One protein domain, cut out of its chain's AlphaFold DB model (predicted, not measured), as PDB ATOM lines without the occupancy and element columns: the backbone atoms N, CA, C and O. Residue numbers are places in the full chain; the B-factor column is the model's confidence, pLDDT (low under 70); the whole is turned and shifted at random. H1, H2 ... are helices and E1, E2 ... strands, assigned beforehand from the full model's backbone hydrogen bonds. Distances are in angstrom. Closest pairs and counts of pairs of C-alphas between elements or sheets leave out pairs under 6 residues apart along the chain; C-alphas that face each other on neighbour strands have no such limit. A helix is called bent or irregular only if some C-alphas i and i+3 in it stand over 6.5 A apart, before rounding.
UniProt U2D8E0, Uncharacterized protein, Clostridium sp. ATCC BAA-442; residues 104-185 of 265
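This is residues 104 to 185 of the 265 residues of an uncharacterized protein of Clostridium sp. ATCC BAA-442 (UniProt U2D8E0). Two long helices, H1 and H3, lie side by side running opposite ways, and a small three-strand sheet sits at one end of the pair. A shorter helix, H2, packs on the other face of the sheet from H3, and residues 137 to 142 stick out there. The 82 printed residues hold H1, E1, H2, E2, E3 and H3 in that order, mostly helix; the antiparallel sheet runs E1 E3 E2. The whole is loose, radius of gyration of the C-alphas 14.7 A, and elongated, 47 by 26 by 17 A.

H1, residues 111 to 128, starts at C-alpha 111 (331.270, 247.038, 225.594) and spans 25.6 A, with a kink of 31 degrees near residue 122; it is only just irregular, C-alphas 122 and 125 being 6.53 A apart. E1 is residues 131 to 133, 6.5 A; H2 140 to 150, 15.1 A; E2 154 to 156, 6.4 A; E3 161 to 163, 6.6 A. H3, residues 165 to 184, spans 29.7 A to C-alpha 184 (328.543, 256.642, 231.036) and is irregular: C-alphas 166 and 169 are 7.8 A apart.

H1 touches residues 174 to 181 of H3 at a shallow tilt of 4 degrees, closest C-alphas Ile 121 and Gly 174, 6.8 A. Across the antiparallel neighbours E1 and E3, N 132 and O 162 are within hydrogen-bond range at 2.9 A; across the hairpin E2 and E3, N 154 and O 163 are within hydrogen-bond range at 2.8 A. H3 is over E2, height 11.3 A; H2 is on the opposite face. H2 and H3 are apart. O i to N i+4 pairs are within hydrogen-bond range throughout H2, 10 of 14 in H1 and 14 of 16 in H3.

The farthest C-alphas, Ser 109 and Lys 141, are 46.9 A apart. The printed part has no cut and no long link; no printed residue is under 70.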
ATOM      1  N   GLU A 104     327.421 251.720 240.202       96.12
ATOM      2  CA  GLU A 104     328.152 251.056 239.114       96.12
ATOM      3  C   GLU A 104     327.645 251.442 237.715       96.12
ATOM      4  O   GLU A 104     328.370 251.229 236.743       96.12
ATOM      5  N   MET A 105     326.447 252.028 237.592       95.69
ATOM      6  CA  MET A 105     325.913 252.515 236.312       95.69
ATOM      7  C   MET A 105     326.559 253.826 235.855       95.69
ATOM      8  O   MET A 105     326.448 254.177 234.685       95.69
ATOM      9  N   GLU A 106     327.263 254.537 236.741       94.50
ATOM     10  CA  GLU A 106     327.930 255.808 236.419       94.50
ATOM     11  C   GLU A 106     329.211 255.634 235.592       94.50
ATOM     12  O   GLU A 106     329.784 256.609 235.108       94.50
ATOM     13  N   THR A 107     329.685 254.398 235.435       92.31
ATOM     14  CA  THR A 107     330.919 254.091 234.709       92.31
ATOM     15  C   THR A 107     330.705 252.915 233.774       92.31
ATOM     16  O   THR A 107     329.937 252.007 234.082       92.31
ATOM     17  N   VAL A 108     331.407 252.907 232.644       90.06
ATOM     18  CA  VAL A 108     331.458 251.779 231.708       90.06
ATOM     19  C   VAL A 108     332.917 251.534 231.350       90.06
ATOM     20  O   VAL A 108     333.589 252.442 230.858       90.06
ATOM     21  N   SER A 109     333.427 250.328 231.611       86.50
ATOM     22  CA  SER A 109     334.816 249.991 231.261       86.50
ATOM     23  C   SER A 109     334.977 249.660 229.783       86.50
ATOM     24  O   SER A 109     335.963 250.045 229.157       86.50
ATOM     25  N   ASP A 110     334.013 248.929 229.230       83.81
ATOM     26  CA  ASP A 110     334.035 248.403 227.873       83.81
ATOM     27  C   ASP A 110     332.624 247.986 227.416       83.81
ATOM     28  O   ASP A 110     331.635 248.108 228.144       83.81
ATOM     29  N   TYR A 111     332.530 247.485 226.182       83.81
ATOM     30  CA  TYR A 111     331.270 247.038 225.594       83.81
ATOM     31  C   TYR A 111     330.604 245.899 226.380       83.81
ATOM     32  O   TYR A 111     329.382 245.884 226.520       83.81
ATOM     33  N   GLN A 112     331.377 244.941 226.902       85.19
ATOM     34  CA  GLN A 112     330.819 243.803 227.634       85.19
ATOM     35  C   GLN A 112     330.251 244.243 228.983       85.19
ATOM     36  O   GLN A 112     329.163 243.804 229.351       85.19
ATOM     37  N   ASP A 113     330.945 245.142 229.680       90.56
ATOM     38  CA  ASP A 113     330.475 245.754 230.921       90.56
ATOM     39  C   ASP A 113     329.157 246.516 230.705       90.56
ATOM     40  O   ASP A 113     328.178 246.263 231.414       90.56
ATOM     41  N   LYS A 114     329.070 247.356 229.659       91.12
ATOM     42  CA  LYS A 114     327.812 248.037 229.298       91.12
ATOM     43  C   LYS A 114     326.681 247.038 229.066       91.12
ATOM     44  O   LYS A 114     325.598 247.193 229.623       91.12
ATOM     45  N   GLN A 115     326.926 246.006 228.260       90.56
ATOM     46  CA  GLN A 115     325.912 245.003 227.935       90.56
ATOM     47  C   GLN A 115     325.461 244.214 229.170       90.56
ATOM     48  O   GLN A 115     324.271 243.945 229.320       90.56
ATOM     49  N   ALA A 116     326.378 243.872 230.079       94.38
ATOM     50  CA  ALA A 116     326.039 243.201 231.331       94.38
ATOM     51  C   ALA A 116     325.167 244.090 232.236       94.38
ATOM     52  O   ALA A 116     324.157 243.623 232.769       94.38
ATOM     53  N   LYS A 117     325.508 245.379 232.358       97.25
ATOM     54  CA  LYS A 117     324.734 246.375 233.116       97.25
ATOM     55  C   LYS A 117     323.355 246.620 232.515       97.25
ATOM     56  O   LYS A 117     322.355 246.599 233.233       97.25
ATOM     57  N   GLU A 118     323.271 246.772 231.196       96.25
ATOM     58  CA  GLU A 118     321.997 246.924 230.494       96.25
ATOM     59  C   GLU A 118     321.122 245.677 230.671       96.25
ATOM     60  O   GLU A 118     319.935 245.782 230.992       96.25
ATOM     61  N   TYR A 119     321.714 244.484 230.549       96.50
ATOM     62  CA  TYR A 119     321.006 243.230 230.769       96.50
ATOM     63  C   TYR A 119     320.471 243.129 232.201       96.50
ATOM     64  O   TYR A 119     319.315 242.740 232.387       96.50
ATOM     65  N   TYR A 120     321.264 243.527 233.202       98.19
ATOM     66  CA  TYR A 120     320.822 243.605 234.594       98.19
ATOM     67  C   TYR A 120     319.609 244.523 234.754       98.19
ATOM     68  O   TYR A 120     318.601 244.092 235.317       98.19
ATOM     69  N   ILE A 121     319.663 245.755 234.232       97.81
ATOM     70  CA  ILE A 121     318.555 246.718 234.338       97.81
ATOM     71  C   ILE A 121     317.288 246.134 233.701       97.81
ATOM     72  O   ILE A 121     316.228 246.101 234.326       97.81
ATOM     73  N   ARG A 122     317.394 245.624 232.472       96.06
ATOM     74  CA  ARG A 122     316.226 245.185 231.698       96.06
ATOM     75  C   ARG A 122     315.625 243.871 232.188       96.06
ATOM     76  O   ARG A 122     314.409 243.716 232.126       96.06
ATOM     77  N   ASN A 123     316.445 242.936 232.671       95.31
ATOM     78  CA  ASN A 123     316.003 241.563 232.940       95.31
ATOM     79  C   ASN A 123     315.984 241.195 234.425       95.31
ATOM     80  O   ASN A 123     315.197 240.333 234.816       95.31
ATOM     81  N   TYR A 124     316.845 241.789 235.256       97.44
ATOM     82  CA  TYR A 124     316.967 241.417 236.672       97.44
ATOM     83  C   TYR A 124     316.340 242.466 237.578       97.44
ATOM     84  O   TYR A 124     315.518 242.129 238.428       97.44
ATOM     85  N   TYR A 125     316.674 243.740 237.373       97.94
ATOM     86  CA  TYR A 125     316.203 244.831 238.216       97.94
ATOM     87  C   TYR A 125     314.673 244.897 238.232       97.94
ATOM     88  O   TYR A 125     314.081 244.928 239.309       97.94
ATOM     89  N   GLY A 126     314.024 244.795 237.066       96.81
ATOM     90  CA  GLY A 126     312.563 244.812 236.931       96.81
ATOM     91  C   GLY A 126     311.816 243.711 237.706       96.81
ATOM     92  O   GLY A 126     310.630 243.885 237.995       96.81
ATOM     93  N   LEU A 127     312.484 242.613 238.093       97.19
ATOM     94  CA  LEU A 127     311.892 241.524 238.886       97.19
ATOM     95  C   LEU A 127     311.721 241.875 240.370       97.19
ATOM     96  O   LEU A 127     311.068 241.133 241.096       97.19
ATOM     97  N   ARG A 128     312.269 243.006 240.829       97.25
ATOM     98  CA  ARG A 128     312.176 243.470 242.225       97.25
ATOM     99  C   ARG A 128     310.766 243.899 242.640       97.25
ATOM    100  O   ARG A 128     310.562 244.274 243.792       97.25
ATOM    101  N   ARG A 129     309.797 243.893 241.723       97.44
ATOM    102  CA  ARG A 129     308.385 244.194 241.983       97.44
ATOM    103  C   ARG A 129     307.480 243.225 241.233       97.44
ATOM    104  O   ARG A 129     307.814 242.757 240.139       97.44
ATOM    105  N   ASP A 130     306.304 242.981 241.798       96.50
ATOM    106  CA  ASP A 130     305.212 242.303 241.106       96.50
ATOM    107  C   ASP A 130     304.863 243.029 239.801       96.50
ATOM    108  O   ASP A 130     304.597 244.233 239.779       96.50
ATOM    109  N   HIS A 131     304.822 242.280 238.701       96.50
ATOM    110  CA  HIS A 131     304.573 242.830 237.374       96.50
ATOM    111  C   HIS A 131     303.862 241.831 236.464       96.50
ATOM    112  O   HIS A 131     303.690 240.651 236.779       96.50
ATOM    113  N   ILE A 132     303.428 242.322 235.306       96.44
ATOM    114  CA  ILE A 132     302.898 241.510 234.212       96.44
ATOM    115  C   ILE A 132     303.760 241.783 232.986       96.44
ATOM    116  O   ILE A 132     303.818 242.921 232.531       96.44
ATOM    117  N   SER A 133     304.417 240.758 232.443       94.31
ATOM    118  CA  SER A 133     305.202 240.915 231.212       94.31
ATOM    119  C   SER A 133     304.333 241.432 230.061       94.31
ATOM    120  O   SER A 133     303.170 241.045 229.923       94.31
ATOM    121  N   MET A 134     304.910 242.280 229.206       94.88
ATOM    122  CA  MET A 134     304.298 242.656 227.929       94.88
ATOM    123  C   MET A 134     304.114 241.441 227.011       94.88
ATOM    124  O   MET A 134     303.202 241.411 226.183       94.88
ATOM    125  N   PHE A 135     304.960 240.424 227.172       92.31
ATOM    126  CA  PHE A 135     304.921 239.205 226.384       92.31
ATOM    127  C   PHE A 135     304.040 238.155 227.062       92.31
ATOM    128  O   PHE A 135     304.210 237.815 228.231       92.31
ATOM    129  N   PHE A 136     303.094 237.604 226.304       91.31
ATOM    130  CA  PHE A 136     302.220 236.536 226.776       91.31
ATOM    131  C   PHE A 136     302.052 235.455 225.709       91.31
ATOM    132  O   PHE A 136     301.521 235.710 224.619       91.31
ATOM    133  N   CYS A 137     302.451 234.234 226.068       89.12
ATOM    134  CA  CYS A 137     302.204 233.019 225.304       89.12
ATOM    135  C   CYS A 137     301.190 232.151 226.059       89.12
ATOM    136  O   CYS A 137     301.493 231.579 227.104       89.12
ATOM    137  N   GLY A 138     299.966 232.084 225.544       93.00
ATOM    138  CA  GLY A 138     298.890 231.322 226.158       93.00
ATOM    139  C   GLY A 138     297.541 231.574 225.484       93.00
ATOM    140  O   GLY A 138     297.476 232.308 224.492       93.00
ATOM    141  N   PRO A 139     296.459 230.976 226.012       96.31
ATOM    142  CA  PRO A 139     295.129 231.063 225.416       96.31
ATOM    143  C   PRO A 139     294.577 232.495 225.394       96.31
ATOM    144  O   PRO A 139     294.752 233.251 226.352       96.31
ATOM    145  N   ASP A 140     293.805 232.835 224.358       94.81
ATOM    146  CA  ASP A 140     293.244 234.185 224.164       94.81
ATOM    147  C   ASP A 140     292.376 234.670 225.329       94.81
ATOM    148  O   ASP A 140     292.353 235.858 225.647       94.81
ATOM    149  N   LYS A 141     291.699 233.749 226.022       95.62
ATOM    150  CA  LYS A 141     290.899 234.077 227.206       95.62
ATOM    151  C   LYS A 141     291.751 234.680 228.329       95.62
ATOM    152  O   LYS A 141     291.343 235.666 228.941       95.62
ATOM    153  N   GLU A 142     292.918 234.099 228.603       95.38
ATOM    154  CA  GLU A 142     293.833 234.629 229.618       95.38
ATOM    155  C   GLU A 142     294.538 235.894 229.112       95.38
ATOM    156  O   GLU A 142     294.697 236.842 229.882       95.38
ATOM    157  N   ARG A 143     294.850 235.974 227.808       94.31
ATOM    158  CA  ARG A 143     295.374 237.197 227.175       94.31
ATOM    159  C   ARG A 143     294.445 238.391 227.401       94.31
ATOM    160  O   ARG A 143     294.895 239.443 227.847       94.31
ATOM    161  N   GLU A 144     293.148 238.231 227.143       94.94
ATOM    162  CA  GLU A 144     292.158 239.303 227.320       94.94
ATOM    163  C   GLU A 144     291.970 239.679 228.797       94.94
ATOM    164  O   GLU A 144     291.807 240.854 229.130       94.94
ATOM    165  N   LYS A 145     292.048 238.705 229.712       94.88
ATOM    166  CA  LYS A 145     292.022 238.965 231.157       94.88
ATOM    167  C   LYS A 145     293.225 239.801 231.604       94.88
ATOM    168  O   LYS A 145     293.047 240.742 232.377       94.88
ATOM    169  N   LEU A 146     294.427 239.476 231.122       94.81
ATOM    170  CA  LEU A 146     295.636 240.254 231.400       94.81
ATOM    171  C   LEU A 146     295.537 241.656 230.798       94.81
ATOM    172  O   LEU A 146     295.792 242.614 231.517       94.81
ATOM    173  N   ARG A 147     295.063 241.788 229.551       93.38
ATOM    174  CA  ARG A 147     294.862 243.089 228.890       93.38
ATOM    175  C   ARG A 147     293.993 244.031 229.722       93.38
ATOM    176  O   ARG A 147     294.377 245.165 229.974       93.38
ATOM    177  N   ARG A 148     292.861 243.542 230.236       95.19
ATOM    178  CA  ARG A 148     291.981 244.335 231.117       95.19
ATOM    179  C   ARG A 148     292.630 244.692 232.452       95.19
ATOM    180  O   ARG A 148     292.330 245.735 233.024       95.19
ATOM    181  N   LYS A 149     293.489 243.818 232.984       94.50
ATOM    182  CA  LYS A 149     294.221 244.086 234.229       94.50
ATOM    183  C   LYS A 149     295.267 245.187 234.019       94.50
ATOM    184  O   LYS A 149     295.389 246.060 234.875       94.50
ATOM    185  N   THR A 150     295.969 245.173 232.887       96.75
ATOM    186  CA  THR A 150     297.053 246.119 232.595       96.75
ATOM    187  C   THR A 150     296.573 247.510 232.174       96.75
ATOM    188  O   THR A 150     297.339 248.457 232.305       96.75
ATOM    189  N   GLU A 151     295.302 247.693 231.788       94.88
ATOM    190  CA  GLU A 151     294.706 249.011 231.468       94.88
ATOM    191  C   GLU A 151     294.887 250.072 232.569       94.88
ATOM    192  O   GLU A 151     294.877 251.272 232.297       94.88
ATOM    193  N   LYS A 152     295.016 249.645 233.829       94.38
ATOM    194  CA  LYS A 152     295.181 250.539 234.987       94.38
ATOM    195  C   LYS A 152     296.611 250.570 235.526       94.38
ATOM    196  O   LYS A 152     296.834 251.195 236.559       94.38
ATOM    197  N   MET A 153     297.539 249.891 234.867       98.12
ATOM    198  CA  MET A 153     298.932 249.737 235.281       98.12
ATOM    199  C   MET A 153     299.833 250.710 234.513       98.12
ATOM    200  O   MET A 153     299.424 251.300 233.514       98.12
ATOM    201  N   ILE A 154     301.053 250.901 235.003       97.88
ATOM    202  CA  ILE A 154     302.091 251.695 234.343       97.88
ATOM    203  C   ILE A 154     302.895 250.753 233.456       97.88
ATOM    204  O   ILE A 154     303.370 249.723 233.928       97.88
ATOM    205  N   PHE A 155     303.038 251.087 232.178       97.88
ATOM    206  CA  PHE A 155     303.927 250.358 231.280       97.88
ATOM    207  C   PHE A 155     305.346 250.918 231.388       97.88
ATOM    208  O   PHE A 155     305.532 252.119 231.215       97.88
ATOM    209  N   SER A 156     306.328 250.052 231.642       97.94
ATOM    210  CA  SER A 156     307.747 250.400 231.573       97.94
ATOM    211  C   SER A 156     308.330 249.944 230.233       97.94
ATOM    212  O   SER A 156     308.366 248.733 229.977       97.94
ATOM    213  N   PRO A 157     308.834 250.861 229.388       96.12
ATOM    214  CA  PRO A 157     309.531 250.488 228.160       96.12
ATOM    215  C   PRO A 157     310.921 249.891 228.433       96.12
ATOM    216  O   PRO A 157     311.448 249.168 227.592       96.12
ATOM    217  N   VAL A 158     311.507 250.154 229.605       96.88
ATOM    218  CA  VAL A 158     312.814 249.607 230.004       96.88
ATOM    219  C   VAL A 158     312.704 248.126 230.349       96.88
ATOM    220  O   VAL A 158     313.487 247.325 229.842       96.88
ATOM    221  N   PHE A 159     311.712 247.761 231.169       96.81
ATOM    222  CA  PHE A 159     311.507 246.384 231.639       96.81
ATOM    223  C   PHE A 159     310.571 245.561 230.745       96.81
ATOM    224  O   PHE A 159     310.415 244.361 230.956       96.81
ATOM    225  N   LEU A 160     309.903 246.202 229.776       96.81
ATOM    226  CA  LEU A 160     308.885 245.588 228.913       96.81
ATOM    227  C   LEU A 160     307.801 244.858 229.726       96.81
ATOM    228  O   LEU A 160     307.417 243.717 229.446       96.81
ATOM    229  N   ALA A 161     307.298 245.535 230.758       97.44
ATOM    230  CA  ALA A 161     306.315 244.995 231.687       97.44
ATOM    231  C   ALA A 161     305.401 246.086 232.263       97.44
ATOM    232  O   ALA A 161     305.705 247.280 232.230       97.44
ATOM    233  N   PHE A 162     304.258 245.651 232.787       98.31
ATOM    234  CA  PHE A 162     303.258 246.480 233.444       98.31
ATOM    235  C   PHE A 162     303.363 246.346 234.966       98.31
ATOM    236  O   PHE A 162     303.329 245.229 235.487       98.31
ATOM    237  N   TYR A 163     303.401 247.481 235.661       98.38
ATOM    238  CA  TYR A 163     303.541 247.601 237.117       98.38
ATOM    239  C   TYR A 163     302.335 248.306 237.746       98.38
ATOM    240  O   TYR A 163     301.622 249.065 237.085       98.38
ATOM    241  N   ASP A 164     302.067 248.046 239.024       97.75
ATOM    242  CA  ASP A 164     301.014 248.768 239.740       97.75
ATOM    243  C   ASP A 164     301.367 250.264 239.856       97.75
ATOM    244  O   ASP A 164     302.535 250.647 239.871       97.75
ATOM    245  N   LYS A 165     300.358 251.140 239.945       96.69
ATOM    246  CA  LYS A 165     300.583 252.592 240.036       96.69
ATOM    247  C   LYS A 165     301.377 252.996 241.274       96.69
ATOM    248  O   LYS A 165     302.041 254.026 241.243       96.69
ATOM    249  N   LYS A 166     301.301 252.211 242.354       97.00
ATOM    250  CA  LYS A 166     302.096 252.450 243.568       97.00
ATOM    251  C   LYS A 166     303.607 252.303 243.330       97.00
ATOM    252  O   LYS A 166     304.381 252.841 244.107       97.00
ATOM    253  N   ASP A 167     304.009 251.593 242.274       97.94
ATOM    254  CA  ASP A 167     305.407 251.307 241.937       97.94
ATOM    255  C   ASP A 167     305.960 252.286 240.879       97.94
ATOM    256  O   ASP A 167     306.979 252.014 240.246       97.94
ATOM    257  N   ALA A 168     305.307 253.441 240.685       97.62
ATOM    258  CA  ALA A 168     305.727 254.467 239.728       97.62
ATOM    259  C   ALA A 168     307.175 254.930 239.950       97.62
ATOM    260  O   ALA A 168     307.949 254.992 238.999       97.62
ATOM    261  N   ASP A 169     307.560 255.187 241.203       98.19
ATOM    262  CA  ASP A 169     308.918 255.628 241.537       98.19
ATOM    263  C   ASP A 169     309.960 254.562 241.169       98.19
ATOM    264  O   ASP A 169     311.022 254.888 240.650       98.19
ATOM    265  N   PHE A 170     309.633 253.277 241.347       98.00
ATOM    266  CA  PHE A 170     310.510 252.173 240.955       98.00
ATOM    267  C   PHE A 170     310.697 252.094 239.433       98.00
ATOM    268  O   PHE A 170     311.815 251.872 238.963       98.00
ATOM    269  N   VAL A 171     309.619 252.292 238.663       98.12
ATOM    270  CA  VAL A 171     309.686 252.352 237.195       98.12
ATOM    271  C   VAL A 171     310.564 253.521 236.746       98.12
ATOM    272  O   VAL A 171     311.459 253.311 235.928       98.12
ATOM    273  N   ASN A 172     310.376 254.704 237.337       98.12
ATOM    274  CA  ASN A 172     311.185 255.887 237.040       98.12
ATOM    275  C   ASN A 172     312.669 255.655 237.365       98.12
ATOM    276  O   ASN A 172     313.525 255.969 236.544       98.12
ATOM    277  N   SER A 173     312.994 255.024 238.500       97.56
ATOM    278  CA  SER A 173     314.386 254.682 238.827       97.56
ATOM    279  C   SER A 173     315.020 253.739 237.799       97.56
ATOM    280  O   SER A 173     316.210 253.840 237.528       97.56
ATOM    281  N   GLY A 174     314.249 252.830 237.196       97.25
ATOM    282  CA  GLY A 174     314.727 251.996 236.090       97.25
ATOM    283  C   GLY A 174     315.142 252.799 234.858       97.25
ATOM    284  O   GLY A 174     316.183 252.527 234.259       97.25
ATOM    285  N   GLU A 175     314.336 253.797 234.498       97.19
ATOM    286  CA  GLU A 175     314.622 254.726 233.400       97.19
ATOM    287  C   GLU A 175     315.844 255.595 233.704       97.19
ATOM    288  O   GLU A 175     316.707 255.768 232.844       97.19
ATOM    289  N   GLU A 176     315.966 256.079 234.941       97.88
ATOM    290  CA  GLU A 176     317.124 256.848 235.401       97.88
ATOM    291  C   GLU A 176     318.420 256.030 235.348       97.88
ATOM    292  O   GLU A 176     319.434 256.541 234.874       97.88
ATOM    293  N   LEU A 177     318.393 254.758 235.770       97.88
ATOM    294  CA  LEU A 177     319.551 253.859 235.696       97.88
ATOM    295  C   LEU A 177     319.989 253.613 234.251       97.88
ATOM    296  O   LEU A 177     321.184 253.654 233.961       97.88
ATOM    297  N   LEU A 178     319.040 253.380 233.338       96.75
ATOM    298  CA  LEU A 178     319.371 253.183 231.928       96.75
ATOM    299  C   LEU A 178     319.957 254.462 231.317       96.75
ATOM    300  O   LEU A 178     321.000 254.409 230.672       96.75
ATOM    301  N   ALA A 179     319.346 255.619 231.580       95.88
ATOM    302  CA  ALA A 179     319.844 256.903 231.093       95.88
ATOM    303  C   ALA A 179     321.220 257.266 231.679       95.88
ATOM    304  O   ALA A 179     322.019 257.940 231.029       95.88
ATOM    305  N   MET A 180     321.501 256.858 232.918       95.69
ATOM    306  CA  MET A 180     322.814 257.001 233.545       95.69
ATOM    307  C   MET A 180     323.858 256.137 232.828       95.69
ATOM    308  O   MET A 180     324.898 256.662 232.438       95.69
ATOM    309  N   LEU A 181     323.542 254.863 232.575       95.75
ATOM    310  CA  LEU A 181     324.412 253.942 231.843       95.75
ATOM    311  C   LEU A 181     324.710 254.433 230.417       95.75
ATOM    312  O   LEU A 181     325.853 254.380 229.972       95.75
ATOM    313  N   GLU A 182     323.699 254.945 229.712       92.06
ATOM    314  CA  GLU A 182     323.856 255.517 228.367       92.06
ATOM    315  C   GLU A 182     324.790 256.735 228.358       92.06
ATOM    316  O   GLU A 182     325.572 256.906 227.428       92.06
ATOM    317  N   LYS A 183     324.762 257.570 229.404       91.56
ATOM    318  CA  LYS A 183     325.684 258.714 229.541       91.56
ATOM    319  C   LYS A 183     327.105 258.301 229.918       91.56
ATOM    320  O   LYS A 183     328.034 259.055 229.641       91.56
ATOM    321  N   ALA A 184     327.257 257.167 230.595       88.94
ATOM    322  CA  ALA A 184     328.543 256.642 231.036       88.94
ATOM    323  C   ALA A 184     329.313 255.919 229.920       88.94
ATOM    324  O   ALA A 184     330.493 255.614 230.098       88.94
ATOM    325  N   GLU A 185     328.665 255.632 228.787       78.44
ATOM    326  CA  GLU A 185     329.300 254.986 227.643       78.44
ATOM    327  C   GLU A 185     330.490 255.823 227.137       78.44
ATOM    328  O   GLU A 185     330.316 256.998 226.795       78.44
TER     329      GLU A 185